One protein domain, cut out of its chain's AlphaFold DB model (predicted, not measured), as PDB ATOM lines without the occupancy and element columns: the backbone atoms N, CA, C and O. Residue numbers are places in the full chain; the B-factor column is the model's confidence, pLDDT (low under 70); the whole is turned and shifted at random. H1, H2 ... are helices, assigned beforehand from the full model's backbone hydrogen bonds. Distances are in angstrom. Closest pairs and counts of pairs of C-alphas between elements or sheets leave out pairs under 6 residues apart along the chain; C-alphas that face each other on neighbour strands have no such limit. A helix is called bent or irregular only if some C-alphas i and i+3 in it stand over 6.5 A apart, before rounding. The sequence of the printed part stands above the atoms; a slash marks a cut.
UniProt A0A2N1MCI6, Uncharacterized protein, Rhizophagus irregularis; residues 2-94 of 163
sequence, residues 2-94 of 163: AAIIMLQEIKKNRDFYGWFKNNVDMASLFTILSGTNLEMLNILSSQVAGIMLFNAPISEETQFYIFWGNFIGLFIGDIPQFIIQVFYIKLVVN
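What this domain is: This is residues 2 to 94 of the 163 residues of an uncharacterized protein of Rhizophagus irregularis (UniProt A0A2N1MCI6). A small compact body with one long helical arm: H1, H2 and H3 make a U, with H2 across its closed end, while short H4 packs on H3 and the first part of H5 runs beside H1 before the rest of H5 sticks out. Residues 75 to 94, of which 75 to 91 belong to H5, stand free and make the length. The printed part has 93 residues with five named helices, H1 to H5 in that order, and no named strand, and its class is all helix. The whole is loose, with a radius of gyration of the C-alphas of 16.8 A and spans of 56 by 24 by 19 A.

How they stand to each other: H1, residues 2 to 12, is the hub and touches three other helices. H1 and H2, residues 14 to 22, touch only at the corner by their link, with the C-alphas of Ile 10 and Tyr 17 closest at 5.0 A, at a steep tilt of 61 degrees, opposite ways. H1 touches H3, residues 24 to 33, where the closest C-alphas, of Ala 3 and Thr 31, are 6.0 A apart; they run opposite ways at a steep tilt of 37 degrees, only just past shallow. H2 and H3 are close but not clearly touching, about perpendicular at 82 degrees, with the C-alphas of Phe 20 and Ala 27 closest at 6.6 A. H3 touches H4, residues 40 to 43, with the C-alphas of Phe 30 and Leu 41 closest at 5.9 A. H5, residues 60 to 91, only just touches H1, with 3 pairs of C-alphas within 8 A and with residues 62 to 65 alone; the closest C-alphas are those of Ile 5 and Thr 62, 6.8 A apart, at a shallow tilt of 5 degrees, opposite ways. H5 also only just touches H4, with 3 such pairs and with residues 63 to 66 alone, the C-alphas of Asn 42 and Gln 63 being closest at 7.3 A. H3 and H5 are apart. In H1 and H3 every O i to N i+4 pair is within hydrogen-bond range; H2 has 4 of 5 and H5 26 of 28, and H4 is too short for such a pair.

Where its parts are: H1 begins at C-alpha 2 at (34.427, -16.446, 9.695) and is 15.3 A from first to last C-alpha. H2 measures 12.9 A, H3 14.1 A and H4 5.5 A in the same way. H5 begins at C-alpha 60 at (21.157, -22.651, 14.529) and ends at C-alpha 91 at (40.123, 18.502, 11.434), 45.4 A away. H5 is neither bent nor irregular, but only just: C-alphas 76 and 79 are 6.4 A apart.

The domain as a whole: The two C-alphas farthest apart, of Arg 14 and Val 93, are 57.5 A apart. Without the stretch that stands free, the body has 73 residues and spans 32 by 27 by 19 A. The link from H4 to H5, residues 44 to 59, is long. The printed part has no cut. The mean pLDDT of the printed part is 86.5, and residues 91 to 94 are under 70.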
ATOM      1  N   ALA A   2      35.172 -15.614  10.645       87.94
ATOM      2  CA  ALA A   2      34.427 -16.446   9.695       87.94
ATOM      3  C   ALA A   2      35.007 -17.845   9.425       87.94
ATOM      4  O   ALA A   2      34.301 -18.837   9.548       87.94
ATOM      5  N   ALA A   3      36.305 -17.941   9.114       90.75
ATOM      6  CA  ALA A   3      36.950 -19.229   8.845       90.75
ATOM      7  C   ALA A   3      36.862 -20.203  10.034       90.75
ATOM      8  O   ALA A   3      36.713 -21.403   9.836       90.75
ATOM      9  N   ILE A   4      36.906 -19.686  11.269       90.88
ATOM     10  CA  ILE A   4      36.780 -20.493  12.491       90.88
ATOM     11  C   ILE A   4      35.351 -21.022  12.620       90.88
ATOM     12  O   ILE A   4      35.169 -22.206  12.884       90.88
ATOM     13  N   ILE A   5      34.355 -20.165  12.379       91.25
ATOM     14  CA  ILE A   5      32.936 -20.541  12.379       91.25
ATOM     15  C   ILE A   5      32.683 -21.641  11.336       91.25
ATOM     16  O   ILE A   5      32.117 -22.678  11.665       91.25
ATOM     17  N   MET A   6      33.191 -21.471  10.113       92.00
ATOM     18  CA  MET A   6      33.062 -22.461   9.038       92.00
ATOM     19  C   MET A   6      33.760 -23.784   9.372       92.00
ATOM     20  O   MET A   6      33.184 -24.851   9.186       92.00
ATOM     21  N   LEU A   7      34.979 -23.742   9.919       91.69
ATOM     22  CA  LEU A   7      35.698 -24.942  10.363       91.69
ATOM     23  C   LEU A   7      34.969 -25.671  11.498       91.69
ATOM     24  O   LEU A   7      34.968 -26.903  11.540       91.69
ATOM     25  N   GLN A   8      34.372 -24.927  12.426       92.38
ATOM     26  CA  GLN A   8      33.586 -25.492  13.518       92.38
ATOM     27  C   GLN A   8      32.302 -26.141  12.991       92.38
ATOM     28  O   GLN A   8      31.976 -27.251  13.412       92.38
ATOM     29  N   GLU A   9      31.627 -25.498  12.039       92.00
ATOM     30  CA  GLU A   9      30.428 -26.029  11.391       92.00
ATOM     31  C   GLU A   9      30.737 -27.318  10.613       92.00
ATOM     32  O   GLU A   9      30.058 -28.323  10.803       92.00
ATOM     33  N   ILE A  10      31.834 -27.345   9.847       92.75
ATOM     34  CA  ILE A  10      32.323 -28.542   9.134       92.75
ATOM     35  C   ILE A  10      32.568 -29.719  10.091       92.75
ATOM     36  O   ILE A  10      32.307 -30.870   9.744       92.75
ATOM     37  N   LYS A  11      33.088 -29.452  11.295       91.88
ATOM     38  CA  LYS A  11      33.398 -30.499  12.282       91.88
ATOM     39  C   LYS A  11      32.169 -30.993  13.042       91.88
ATOM     40  O   LYS A  11      32.108 -32.176  13.370       91.88
ATOM     41  N   LYS A  12      31.235 -30.098  13.375       91.75
ATOM     42  CA  LYS A  12      30.070 -30.413  14.218       91.75
ATOM     43  C   LYS A  12      28.877 -30.939  13.419       91.75
ATOM     44  O   LYS A  12      28.151 -31.789  13.926       91.75
ATOM     45  N   ASN A  13      28.669 -30.454  12.196       92.75
ATOM     46  CA  ASN A  13      27.463 -30.710  11.419       92.75
ATOM     47  C   ASN A  13      27.767 -31.586  10.190       92.75
ATOM     48  O   ASN A  13      28.408 -31.158   9.228       92.75
ATOM     49  N   ARG A  14      27.293 -32.839  10.224       92.19
ATOM     50  CA  ARG A  14      27.519 -33.819   9.147       92.19
ATOM     51  C   ARG A  14      26.807 -33.445   7.850       92.19
ATOM     52  O   ARG A  14      27.376 -33.657   6.780       92.19
ATOM     53  N   ASP A  15      25.612 -32.871   7.943       91.81
ATOM     54  CA  ASP A  15      24.839 -32.456   6.771       91.81
ATOM     55  C   ASP A  15      25.527 -31.277   6.083       91.81
ATOM     56  O   ASP A  15      25.683 -31.260   4.859       91.81
ATOM     57  N   PHE A  16      26.051 -30.341   6.881       92.88
ATOM     58  CA  PHE A  16      26.860 -29.242   6.367       92.88
ATOM     59  C   PHE A  16      28.143 -29.741   5.713       92.88
ATOM     60  O   PHE A  16      28.493 -29.270   4.637       92.88
ATOM     61  N   TYR A  17      28.827 -30.724   6.303       93.44
ATOM     62  CA  TYR A  17      30.017 -31.318   5.690       93.44
ATOM     63  C   TYR A  17      29.711 -31.995   4.344       93.44
ATOM     64  O   TYR A  17      30.464 -31.826   3.381       93.44
ATOM     65  N   GLY A  18      28.593 -32.724   4.255       93.06
ATOM     66  CA  GLY A  18      28.130 -33.334   3.008       93.06
ATOM     67  C   GLY A  18      27.852 -32.291   1.923       93.06
ATOM     68  O   GLY A  18      28.312 -32.438   0.789       93.06
ATOM     69  N   TRP A  19      27.175 -31.202   2.286       93.56
ATOM     70  CA  TRP A  19      26.952 -30.070   1.388       93.56
ATOM     71  C   TRP A  19      28.268 -29.365   1.005       93.56
ATOM     72  O   TRP A  19      28.493 -29.095  -0.177       93.56
ATOM     73  N   PHE A  20      29.168 -29.131   1.965       92.50
ATOM     74  CA  PHE A  20      30.457 -28.460   1.772       92.50
ATOM     75  C   PHE A  20      31.337 -29.210   0.774       92.50
ATOM     76  O   PHE A  20      31.907 -28.590  -0.118       92.50
ATOM     77  N   LYS A  21      31.399 -30.545   0.862       92.75
ATOM     78  CA  LYS A  21      32.193 -31.382  -0.052       92.75
ATOM     79  C   LYS A  21      31.793 -31.202  -1.522       92.75
ATOM     80  O   LYS A  21      32.649 -31.299  -2.395       92.75
ATOM     81  N   ASN A  22      30.518 -30.921  -1.783       92.56
ATOM     82  CA  ASN A  22      29.995 -30.707  -3.133       92.56
ATOM     83  C   ASN A  22      30.061 -29.234  -3.580       92.56
ATOM     84  O   ASN A  22      29.891 -28.960  -4.762       92.56
ATOM     85  N   ASN A  23      30.298 -28.294  -2.658       92.56
ATOM     86  CA  ASN A  23      30.228 -26.848  -2.898       92.56
ATOM     87  C   ASN A  23      31.461 -26.104  -2.341       92.56
ATOM     88  O   ASN A  23      31.344 -24.966  -1.880       92.56
ATOM     89  N   VAL A  24      32.640 -26.742  -2.364       92.62
ATOM     90  CA  VAL A  24      33.880 -26.229  -1.744       92.62
ATOM     91  C   VAL A  24      34.235 -24.835  -2.263       92.62
ATOM     92  O   VAL A  24      34.525 -23.947  -1.462       92.62
ATOM     93  N   ASP A  25      34.151 -24.623  -3.577       91.56
ATOM     94  CA  ASP A  25      34.489 -23.343  -4.204       91.56
ATOM     95  C   ASP A  25      33.610 -22.213  -3.660       91.56
ATOM     96  O   ASP A  25      34.122 -21.202  -3.177       91.56
ATOM     97  N   MET A  26      32.290 -22.422  -3.624       90.75
ATOM     98  CA  MET A  26      31.359 -21.433  -3.080       90.75
ATOM     99  C   MET A  26      31.563 -21.206  -1.589       90.75
ATOM    100  O   MET A  26      31.642 -20.062  -1.147       90.75
ATOM    101  N   ALA A  27      31.697 -22.271  -0.802       91.69
ATOM    102  CA  ALA A  27      31.936 -22.140   0.629       91.69
ATOM    103  C   ALA A  27      33.229 -21.356   0.913       91.69
ATOM    104  O   ALA A  27      33.245 -20.496   1.796       91.69
ATOM    105  N   SER A  28      34.294 -21.597   0.144       92.50
ATOM    106  CA  SER A  28      35.563 -20.874   0.277       92.50
ATOM    107  C   SER A  28      35.432 -19.398  -0.112       92.50
ATOM    108  O   SER A  28      35.871 -18.528   0.643       92.50
ATOM    109  N   LEU A  29      34.741 -19.100  -1.217       93.19
ATOM    110  CA  LEU A  29      34.495 -17.742  -1.689       93.19
ATOM    111  C   LEU A  29      33.720 -16.937  -0.646       93.19
ATOM    112  O   LEU A  29      34.169 -15.870  -0.236       93.19
ATOM    113  N   PHE A  30      32.610 -17.475  -0.140       91.62
ATOM    114  CA  PHE A  30      31.821 -16.802   0.892       91.62
ATOM    115  C   PHE A  30      32.561 -16.697   2.227       91.62
ATOM    116  O   PHE A  30      32.392 -15.705   2.931       91.62
ATOM    117  N   THR A  31      33.453 -17.640   2.547       93.38
ATOM    118  CA  THR A  31      34.343 -17.513   3.712       93.38
ATOM    119  C   THR A  31      35.305 -16.335   3.553       93.38
ATOM    120  O   THR A  31      35.479 -15.567   4.499       93.38
ATOM    121  N   ILE A  32      35.892 -16.140   2.370       93.19
ATOM    122  CA  ILE A  32      36.783 -15.001   2.094       93.19
ATOM    123  C   ILE A  32      35.994 -13.686   2.090       93.19
ATOM    124  O   ILE A  32      36.388 -12.744   2.779       93.19
ATOM    125  N   LEU A  33      34.855 -13.632   1.390       89.56
ATOM    126  CA  LEU A  33      33.976 -12.453   1.366       89.56
ATOM    127  C   LEU A  33      33.504 -12.083   2.773       89.56
ATOM    128  O   LEU A  33      33.419 -10.909   3.111       89.56
ATOM    129  N   SER A  34      33.261 -13.072   3.628       89.81
ATOM    130  CA  SER A  34      32.846 -12.811   5.004       89.81
ATOM    131  C   SER A  34      33.936 -12.241   5.913       89.81
ATOM    132  O   SER A  34      33.658 -11.858   7.049       89.81
ATOM    133  N   GLY A  35      35.173 -12.151   5.416       85.94
ATOM    134  CA  GLY A  35      36.232 -11.387   6.061       85.94
ATOM    135  C   GLY A  35      35.917  -9.892   6.146       85.94
ATOM    136  O   GLY A  35      36.355  -9.256   7.100       85.94
ATOM    137  N   THR A  36      35.142  -9.345   5.200       83.31
ATOM    138  CA  THR A  36      34.691  -7.943   5.238       83.31
ATOM    139  C   THR A  36      33.374  -7.793   5.990       83.31
ATOM    140  O   THR A  36      33.256  -6.917   6.837       83.31
ATOM    141  N   ASN A  37      32.401  -8.667   5.721       81.88
ATOM    142  CA  ASN A  37      31.124  -8.684   6.426       81.88
ATOM    143  C   ASN A  37      30.701 -10.121   6.742       81.88
ATOM    144  O   ASN A  37      30.393 -10.902   5.842       81.88
ATOM    145  N   LEU A  38      30.614 -10.445   8.033       88.12
ATOM    146  CA  LEU A  38      30.267 -11.783   8.515       88.12
ATOM    147  C   LEU A  38      28.901 -12.274   7.995       88.12
ATOM    148  O   LEU A  38      28.704 -13.476   7.822       88.12
ATOM    149  N   GLU A  39      27.987 -11.354   7.685       87.00
ATOM    150  CA  GLU A  39      26.654 -11.628   7.140       87.00
ATOM    151  C   GLU A  39      26.688 -12.307   5.762       87.00
ATOM    152  O   GLU A  39      25.741 -13.004   5.401       87.00
ATOM    153  N   MET A  40      27.804 -12.213   5.029       89.12
ATOM    154  CA  MET A  40      27.993 -12.932   3.763       89.12
ATOM    155  C   MET A  40      27.861 -14.453   3.929       89.12
ATOM    156  O   MET A  40      27.419 -15.128   3.003       89.12
ATOM    157  N   LEU A  41      28.163 -15.010   5.108       91.06
ATOM    158  CA  LEU A  41      27.968 -16.442   5.371       91.06
ATOM    159  C   LEU A  41      26.488 -16.853   5.378       91.06
ATOM    160  O   LEU A  41      26.181 -17.980   5.000       91.06
ATOM    161  N   ASN A  42      25.563 -15.953   5.731       89.44
ATOM    162  CA  ASN A  42      24.124 -16.252   5.704       89.44
ATOM    163  C   ASN A  42      23.587 -16.409   4.276       89.44
ATOM    164  O   ASN A  42      22.545 -17.029   4.075       89.44
ATOM    165  N   ILE A  43      24.296 -15.899   3.263       89.62
ATOM    166  CA  ILE A  43      23.898 -16.080   1.861       89.62
ATOM    167  C   ILE A  43      23.940 -17.567   1.490       89.62
ATOM    168  O   ILE A  43      23.059 -18.037   0.768       89.62
ATOM    169  N   LEU A  44      24.883 -18.328   2.059       90.44
ATOM    170  CA  LEU A  44      25.001 -19.769   1.836       90.44
ATOM    171  C   LEU A  44      23.772 -20.557   2.300       90.44
ATOM    172  O   LEU A  44      23.525 -21.613   1.734       90.44
ATOM    173  N   SER A  45      23.010 -20.077   3.289       88.94
ATOM    174  CA  SER A  45      21.792 -20.738   3.792       88.94
ATOM    175  C   SER A  45      20.487 -20.059   3.358       88.94
ATOM    176  O   SER A  45      19.405 -20.515   3.719       88.94
ATOM    177  N   SER A  46      20.562 -18.973   2.587       85.38
ATOM    178  CA  SER A  46      19.403 -18.130   2.254       85.38
ATOM    179  C   SER A  46      18.531 -18.640   1.098       85.38
ATOM    180  O   SER A  46      17.500 -18.040   0.801       85.38
ATOM    181  N   GLN A  47      18.931 -19.730   0.436       85.12
ATOM    182  CA  GLN A  47      18.271 -20.311  -0.741       85.12
ATOM    183  C   GLN A  47      18.052 -19.292  -1.870       85.12
ATOM    184  O   GLN A  47      16.996 -19.273  -2.510       85.12
ATOM    185  N   VAL A  48      19.053 -18.442  -2.139       81.25
ATOM    186  CA  VAL A  48      18.974 -17.428  -3.204       81.25
ATOM    187  C   VAL A  48      18.537 -18.072  -4.520       81.25
ATOM    188  O   VAL A  48      19.176 -19.000  -5.017       81.25
ATOM    189  N   ALA A  49      17.429 -17.571  -5.071       76.56
ATOM    190  CA  ALA A  49      16.832 -18.023  -6.329       76.56
ATOM    191  C   ALA A  49      16.533 -19.541  -6.409       76.56
ATOM    192  O   ALA A  49      16.416 -20.085  -7.506       76.56
ATOM    193  N   GLY A  50      16.411 -20.234  -5.267       75.69
ATOM    194  CA  GLY A  50      16.158 -21.679  -5.218       75.69
ATOM    195  C   GLY A  50      17.337 -22.543  -5.681       75.69
ATOM    196  O   GLY A  50      17.163 -23.729  -5.961       75.69
ATOM    197  N   ILE A  51      18.537 -21.968  -5.783       82.69
ATOM    198  CA  ILE A  51      19.727 -22.682  -6.247       82.69
ATOM    199  C   ILE A  51      20.268 -23.541  -5.096       82.69
ATOM    200  O   ILE A  51      20.483 -23.052  -3.987       82.69
ATOM    201  N   MET A  52      20.555 -24.819  -5.365       81.56
ATOM    202  CA  MET A  52      21.091 -25.761  -4.365       81.56
ATOM    203  C   MET A  52      22.436 -25.318  -3.754       81.56
ATOM    204  O   MET A  52      22.732 -25.654  -2.607       81.56
ATOM    205  N   LEU A  53      23.216 -24.514  -4.487       84.00
ATOM    206  CA  LEU A  53      24.443 -23.874  -3.997       84.00
ATOM    207  C   LEU A  53      24.210 -22.912  -2.822       84.00
ATOM    208  O   LEU A  53      25.146 -22.640  -2.089       84.00
ATOM    209  N   PHE A  54      23.002 -22.379  -2.640       86.81
ATOM    210  CA  PHE A  54      22.676 -21.462  -1.540       86.81
ATOM    211  C   PHE A  54      21.750 -22.109  -0.508       86.81
ATOM    212  O   PHE A  54      21.076 -21.418   0.248       86.81
ATOM    213  N   ASN A  55      21.700 -23.441  -0.483       88.81
ATOM    214  CA  ASN A  55      20.911 -24.210   0.472       88.81
ATOM    215  C   ASN A  55      21.808 -24.983   1.451       88.81
ATOM    216  O   ASN A  55      21.644 -26.188   1.649       88.81
ATOM    217  N   ALA A  56      22.804 -24.303   2.017       89.44
ATOM    218  CA  ALA A  56      23.691 -24.889   3.006       89.44
ATOM    219  C   ALA A  56      22.925 -25.146   4.318       89.44
ATOM    220  O   ALA A  56      22.332 -24.210   4.869       89.44
ATOM    221  N   PRO A  57      22.957 -26.375   4.860       90.38
ATOM    222  CA  PRO A  57      22.287 -26.715   6.111       90.38
ATOM    223  C   PRO A  57      23.126 -26.233   7.303       90.38
ATOM    224  O   PRO A  57      23.776 -27.023   7.982       90.38
ATOM    225  N   ILE A  58      23.159 -24.917   7.519       90.69
ATOM    226  CA  ILE A  58      23.870 -24.281   8.635       90.69
ATOM    227  C   ILE A  58      23.080 -24.481   9.934       90.69
ATOM    228  O   ILE A  58      21.873 -24.239   9.970       90.69
ATOM    229  N   SER A  59      23.770 -24.874  11.004       90.94
ATOM    230  CA  SER A  59      23.204 -25.050  12.342       90.94
ATOM    231  C   SER A  59      22.694 -23.739  12.952       90.94
ATOM    232  O   SER A  59      23.227 -22.657  12.694       90.94
ATOM    233  N   GLU A  60      21.687 -23.829  13.826       88.12
ATOM    234  CA  GLU A  60      21.157 -22.651  14.529       88.12
ATOM    235  C   GLU A  60      22.210 -21.977  15.425       88.12
ATOM    236  O   GLU A  60      22.248 -20.748  15.505       88.12
ATOM    237  N   GLU A  61      23.118 -22.754  16.036       88.00
ATOM    238  CA  GLU A  61      24.251 -22.212  16.802       88.00
ATOM    239  C   GLU A  61      25.109 -21.289  15.927       88.00
ATOM    240  O   GLU A  61      25.427 -20.163  16.314       88.00
ATOM    241  N   THR A  62      25.457 -21.743  14.724       89.25
ATOM    242  CA  THR A  62      26.285 -20.970  13.798       89.25
ATOM    243  C   THR A  62      25.560 -19.744  13.263       89.25
ATOM    244  O   THR A  62      26.165 -18.673  13.200       89.25
ATOM    245  N   GLN A  63      24.263 -19.837  12.964       89.69
ATOM    246  CA  GLN A  63      23.471 -18.658  12.593       89.69
ATOM    247  C   GLN A  63      23.443 -17.614  13.717       89.69
ATOM    248  O   GLN A  63      23.593 -16.416  13.458       89.69
ATOM    249  N   PHE A  64      23.331 -18.053  14.974       89.44
ATOM    250  CA  PHE A  64      23.393 -17.164  16.130       89.44
ATOM    251  C   PHE A  64      24.769 -16.500  16.275       89.44
ATOM    252  O   PHE A  64      24.844 -15.290  16.510       89.44
ATOM    253  N   TYR A  65      25.860 -17.248  16.075       89.50
ATOM    254  CA  TYR A  65      27.215 -16.685  16.072       89.50
ATOM    255  C   TYR A  65      27.431 -15.678  14.942       89.50
ATOM    256  O   TYR A  65      28.054 -14.642  15.175       89.50
ATOM    257  N   ILE A  66      26.915 -15.947  13.740       89.44
ATOM    258  CA  ILE A  66      26.993 -15.009  12.612       89.44
ATOM    259  C   ILE A  66      26.217 -13.729  12.943       89.44
ATOM    260  O   ILE A  66      26.737 -12.630  12.757       89.44
ATOM    261  N   PHE A  67      25.008 -13.853  13.497       88.38
ATOM    262  CA  PHE A  67      24.183 -12.706  13.870       88.38
ATOM    263  C   PHE A  67      24.850 -11.828  14.939       88.38
ATOM    264  O   PHE A  67      24.997 -10.619  14.747       88.38
ATOM    265  N   TRP A  68      25.295 -12.423  16.050       87.75
ATOM    266  CA  TRP A  68      25.959 -11.673  17.119       87.75
ATOM    267  C   TRP A  68      27.333 -11.154  16.716       87.75
ATOM    268  O   TRP A  68      27.694 -10.041  17.092       87.75
ATOM    269  N   GLY A  69      28.087 -11.928  15.938       86.75
ATOM    270  CA  GLY A  69      29.377 -11.506  15.406       86.75
ATOM    271  C   GLY A  69      29.243 -10.285  14.500       86.75
ATOM    272  O   GLY A  69      30.016  -9.343  14.648       86.75
ATOM    273  N   ASN A  70      28.222 -10.257  13.635       86.56
ATOM    274  CA  ASN A  70      27.903  -9.084  12.819       86.56
ATOM    275  C   ASN A  70      27.509  -7.887  13.698       86.56
ATOM    276  O   ASN A  70      28.034  -6.791  13.535       86.56
ATOM    277  N   PHE A  71      26.647  -8.103  14.696       85.12
ATOM    278  CA  PHE A  71      26.223  -7.037  15.603       85.12
ATOM    279  C   PHE A  71      27.397  -6.417  16.374       85.12
ATOM    280  O   PHE A  71      27.529  -5.200  16.419       85.12
ATOM    281  N   ILE A  72      28.285  -7.235  16.940       85.88
ATOM    282  CA  ILE A  72      29.484  -6.757  17.643       85.88
ATOM    283  C   ILE A  72      30.452  -6.071  16.667       85.88
ATOM    284  O   ILE A  72      31.024  -5.033  17.004       85.88
ATOM    285  N   GLY A  73      30.600  -6.617  15.455       83.81
ATOM    286  CA  GLY A  73      31.396  -6.032  14.375       83.81
ATOM    287  C   GLY A  73      30.961  -4.608  14.033       83.81
ATOM    288  O   GLY A  73      31.811  -3.725  13.973       83.81
ATOM    289  N   LEU A  74      29.651  -4.354  13.958       84.25
ATOM    290  CA  LEU A  74      29.108  -3.008  13.745       84.25
ATOM    291  C   LEU A  74      29.519  -2.032  14.860       84.25
ATOM    292  O   LEU A  74      29.883  -0.889  14.591       84.25
ATOM    293  N   PHE A  75      29.479  -2.470  16.122       83.44
ATOM    294  CA  PHE A  75      29.796  -1.606  17.264       83.44
ATOM    295  C   PHE A  75      31.288  -1.312  17.433       83.44
ATOM    296  O   PHE A  75      31.631  -0.237  17.923       83.44
ATOM    297  N   ILE A  76      32.165  -2.248  17.068       83.81
ATOM    298  CA  ILE A  76      33.617  -2.138  17.297       83.81
ATOM    299  C   ILE A  76      34.369  -1.714  16.030       83.81
ATOM    300  O   ILE A  76      35.384  -1.029  16.120       83.81
ATOM    301  N   GLY A  77      33.891  -2.120  14.857       81.38
ATOM    302  CA  GLY A  77      34.471  -1.760  13.568       81.38
ATOM    303  C   GLY A  77      33.801  -0.521  12.996       81.38
ATOM    304  O   GLY A  77      34.389   0.561  12.974       81.38
ATOM    305  N   ASP A  78      32.547  -0.673  12.575       77.56
ATOM    306  CA  ASP A  78      31.895   0.312  11.713       77.56
ATOM    307  C   ASP A  78      31.603   1.642  12.425       77.56
ATOM    308  O   ASP A  78      31.870   2.710  11.869       77.56
ATOM    309  N   ILE A  79      31.112   1.610  13.672       81.50
ATOM    310  CA  ILE A  79      30.824   2.832  14.443       81.50
ATOM    311  C   ILE A  79      32.109   3.630  14.744       81.50
ATOM    312  O   ILE A  79      32.141   4.824  14.433       81.50
ATOM    313  N   PRO A  80      33.190   3.042  15.296       85.62
ATOM    314  CA  PRO A  80      34.429   3.776  15.541       85.62
ATOM    315  C   PRO A  80      35.083   4.283  14.256       85.62
ATOM    316  O   PRO A  80      35.545   5.423  14.229       85.62
ATOM    317  N   GLN A  81      35.070   3.488  13.181       84.38
ATOM    318  CA  GLN A  81      35.584   3.918  11.880       84.38
ATOM    319  C   GLN A  81      34.819   5.137  11.358       84.38
ATOM    320  O   GLN A  81      35.437   6.124  10.954       84.38
ATOM    321  N   PHE A  82      33.488   5.117  11.443       80.19
ATOM    322  CA  PHE A  82      32.647   6.253  11.074       80.19
ATOM    323  C   PHE A  82      32.965   7.500  11.910       80.19
ATOM    324  O   PHE A  82      33.131   8.589  11.360       80.19
ATOM    325  N   ILE A  83      33.113   7.346  13.229       84.44
ATOM    326  CA  ILE A  83      33.459   8.445  14.141       84.44
ATOM    327  C   ILE A  83      34.815   9.061  13.763       84.44
ATOM    328  O   ILE A  83      34.913  10.282  13.616       84.44
ATOM    329  N   ILE A  84      35.846   8.237  13.549       84.75
ATOM    330  CA  ILE A  84      37.185   8.694  13.141       84.75
ATOM    331  C   ILE A  84      37.111   9.457  11.816       84.75
ATOM    332  O   ILE A  84      37.728  10.512  11.669       84.75
ATOM    333  N   GLN A  85      36.320   8.965  10.868       78.31
ATOM    334  CA  GLN A  85      36.170   9.577   9.554       78.31
ATOM    335  C   GLN A  85      35.468  10.944   9.618       78.31
ATOM    336  O   GLN A  85      35.868  11.877   8.920       78.31
ATOM    337  N   VAL A  86      34.476  11.100  10.501       79.88
ATOM    338  CA  VAL A  86      33.833  12.396  10.781       79.88
ATOM    339  C   VAL A  86      34.826  13.380  11.400       79.88
ATOM    340  O   VAL A  86      34.887  14.535  10.972       79.88
ATOM    341  N   PHE A  87      35.635  12.939  12.370       82.38
ATOM    342  CA  PHE A  87      36.678  13.780  12.963       82.38
ATOM    343  C   PHE A  87      37.733  14.196  11.935       82.38
ATOM    344  O   PHE A  87      38.097  15.370  11.890       82.38
ATOM    345  N   TYR A  88      38.171  13.280  11.072       78.56
ATOM    346  CA  TYR A  88      39.157  13.557  10.029       78.56
ATOM    347  C   TYR A  88      38.692  14.665   9.073       78.56
ATOM    348  O   TYR A  88      39.415  15.633   8.854       78.56
ATOM    349  N   ILE A  89      37.448  14.599   8.586       70.81
ATOM    350  CA  ILE A  89      36.870  15.632   7.705       70.81
ATOM    351  C   ILE A  89      36.716  16.987   8.415       70.81
ATOM    352  O   ILE A  89      36.758  18.035   7.773       70.81
ATOM    353  N   LYS A  90      36.510  16.990   9.736       71.38
ATOM    354  CA  LYS A  90      36.385  18.225  10.526       71.38
ATOM    355  C   LYS A  90      37.733  18.863  10.869       71.38
ATOM    356  O   LYS A  90      37.775  20.075  11.053       71.38
ATOM    357  N   LEU A  91      38.792  18.064  10.995       69.81
ATOM    358  CA  LEU A  91      40.123  18.502  11.434       69.81
ATOM    359  C   LEU A  91      41.079  18.805  10.272       69.81
ATOM    360  O   LEU A  91      42.009  19.590  10.451       69.81
ATOM    361  N   VAL A  92      40.878  18.204   9.097       67.75
ATOM    362  CA  VAL A  92      41.745  18.415   7.931       67.75
ATOM    363  C   VAL A  92      41.250  19.602   7.096       67.75
ATOM    364  O   VAL A  92      40.092  19.666   6.698       67.75
ATOM    365  N   VAL A  93      42.159  20.544   6.820       59.84
ATOM    366  CA  VAL A  93      41.900  21.800   6.082       59.84
ATOM    367  C   VAL A  93      41.708  21.574   4.569       59.84
ATOM    368  O   VAL A  93      41.081  22.393   3.906       59.84
ATOM    369  N   ASN A  94      42.192  20.446   4.028       61.22
ATOM    370  CA  ASN A  94      41.994  20.027   2.637       61.22
ATOM    371  C   ASN A  94      41.066  18.804   2.544       61.22
ATOM    372  O   ASN A  94      41.353  17.738   3.080       61.22
TER     373      ASN A  94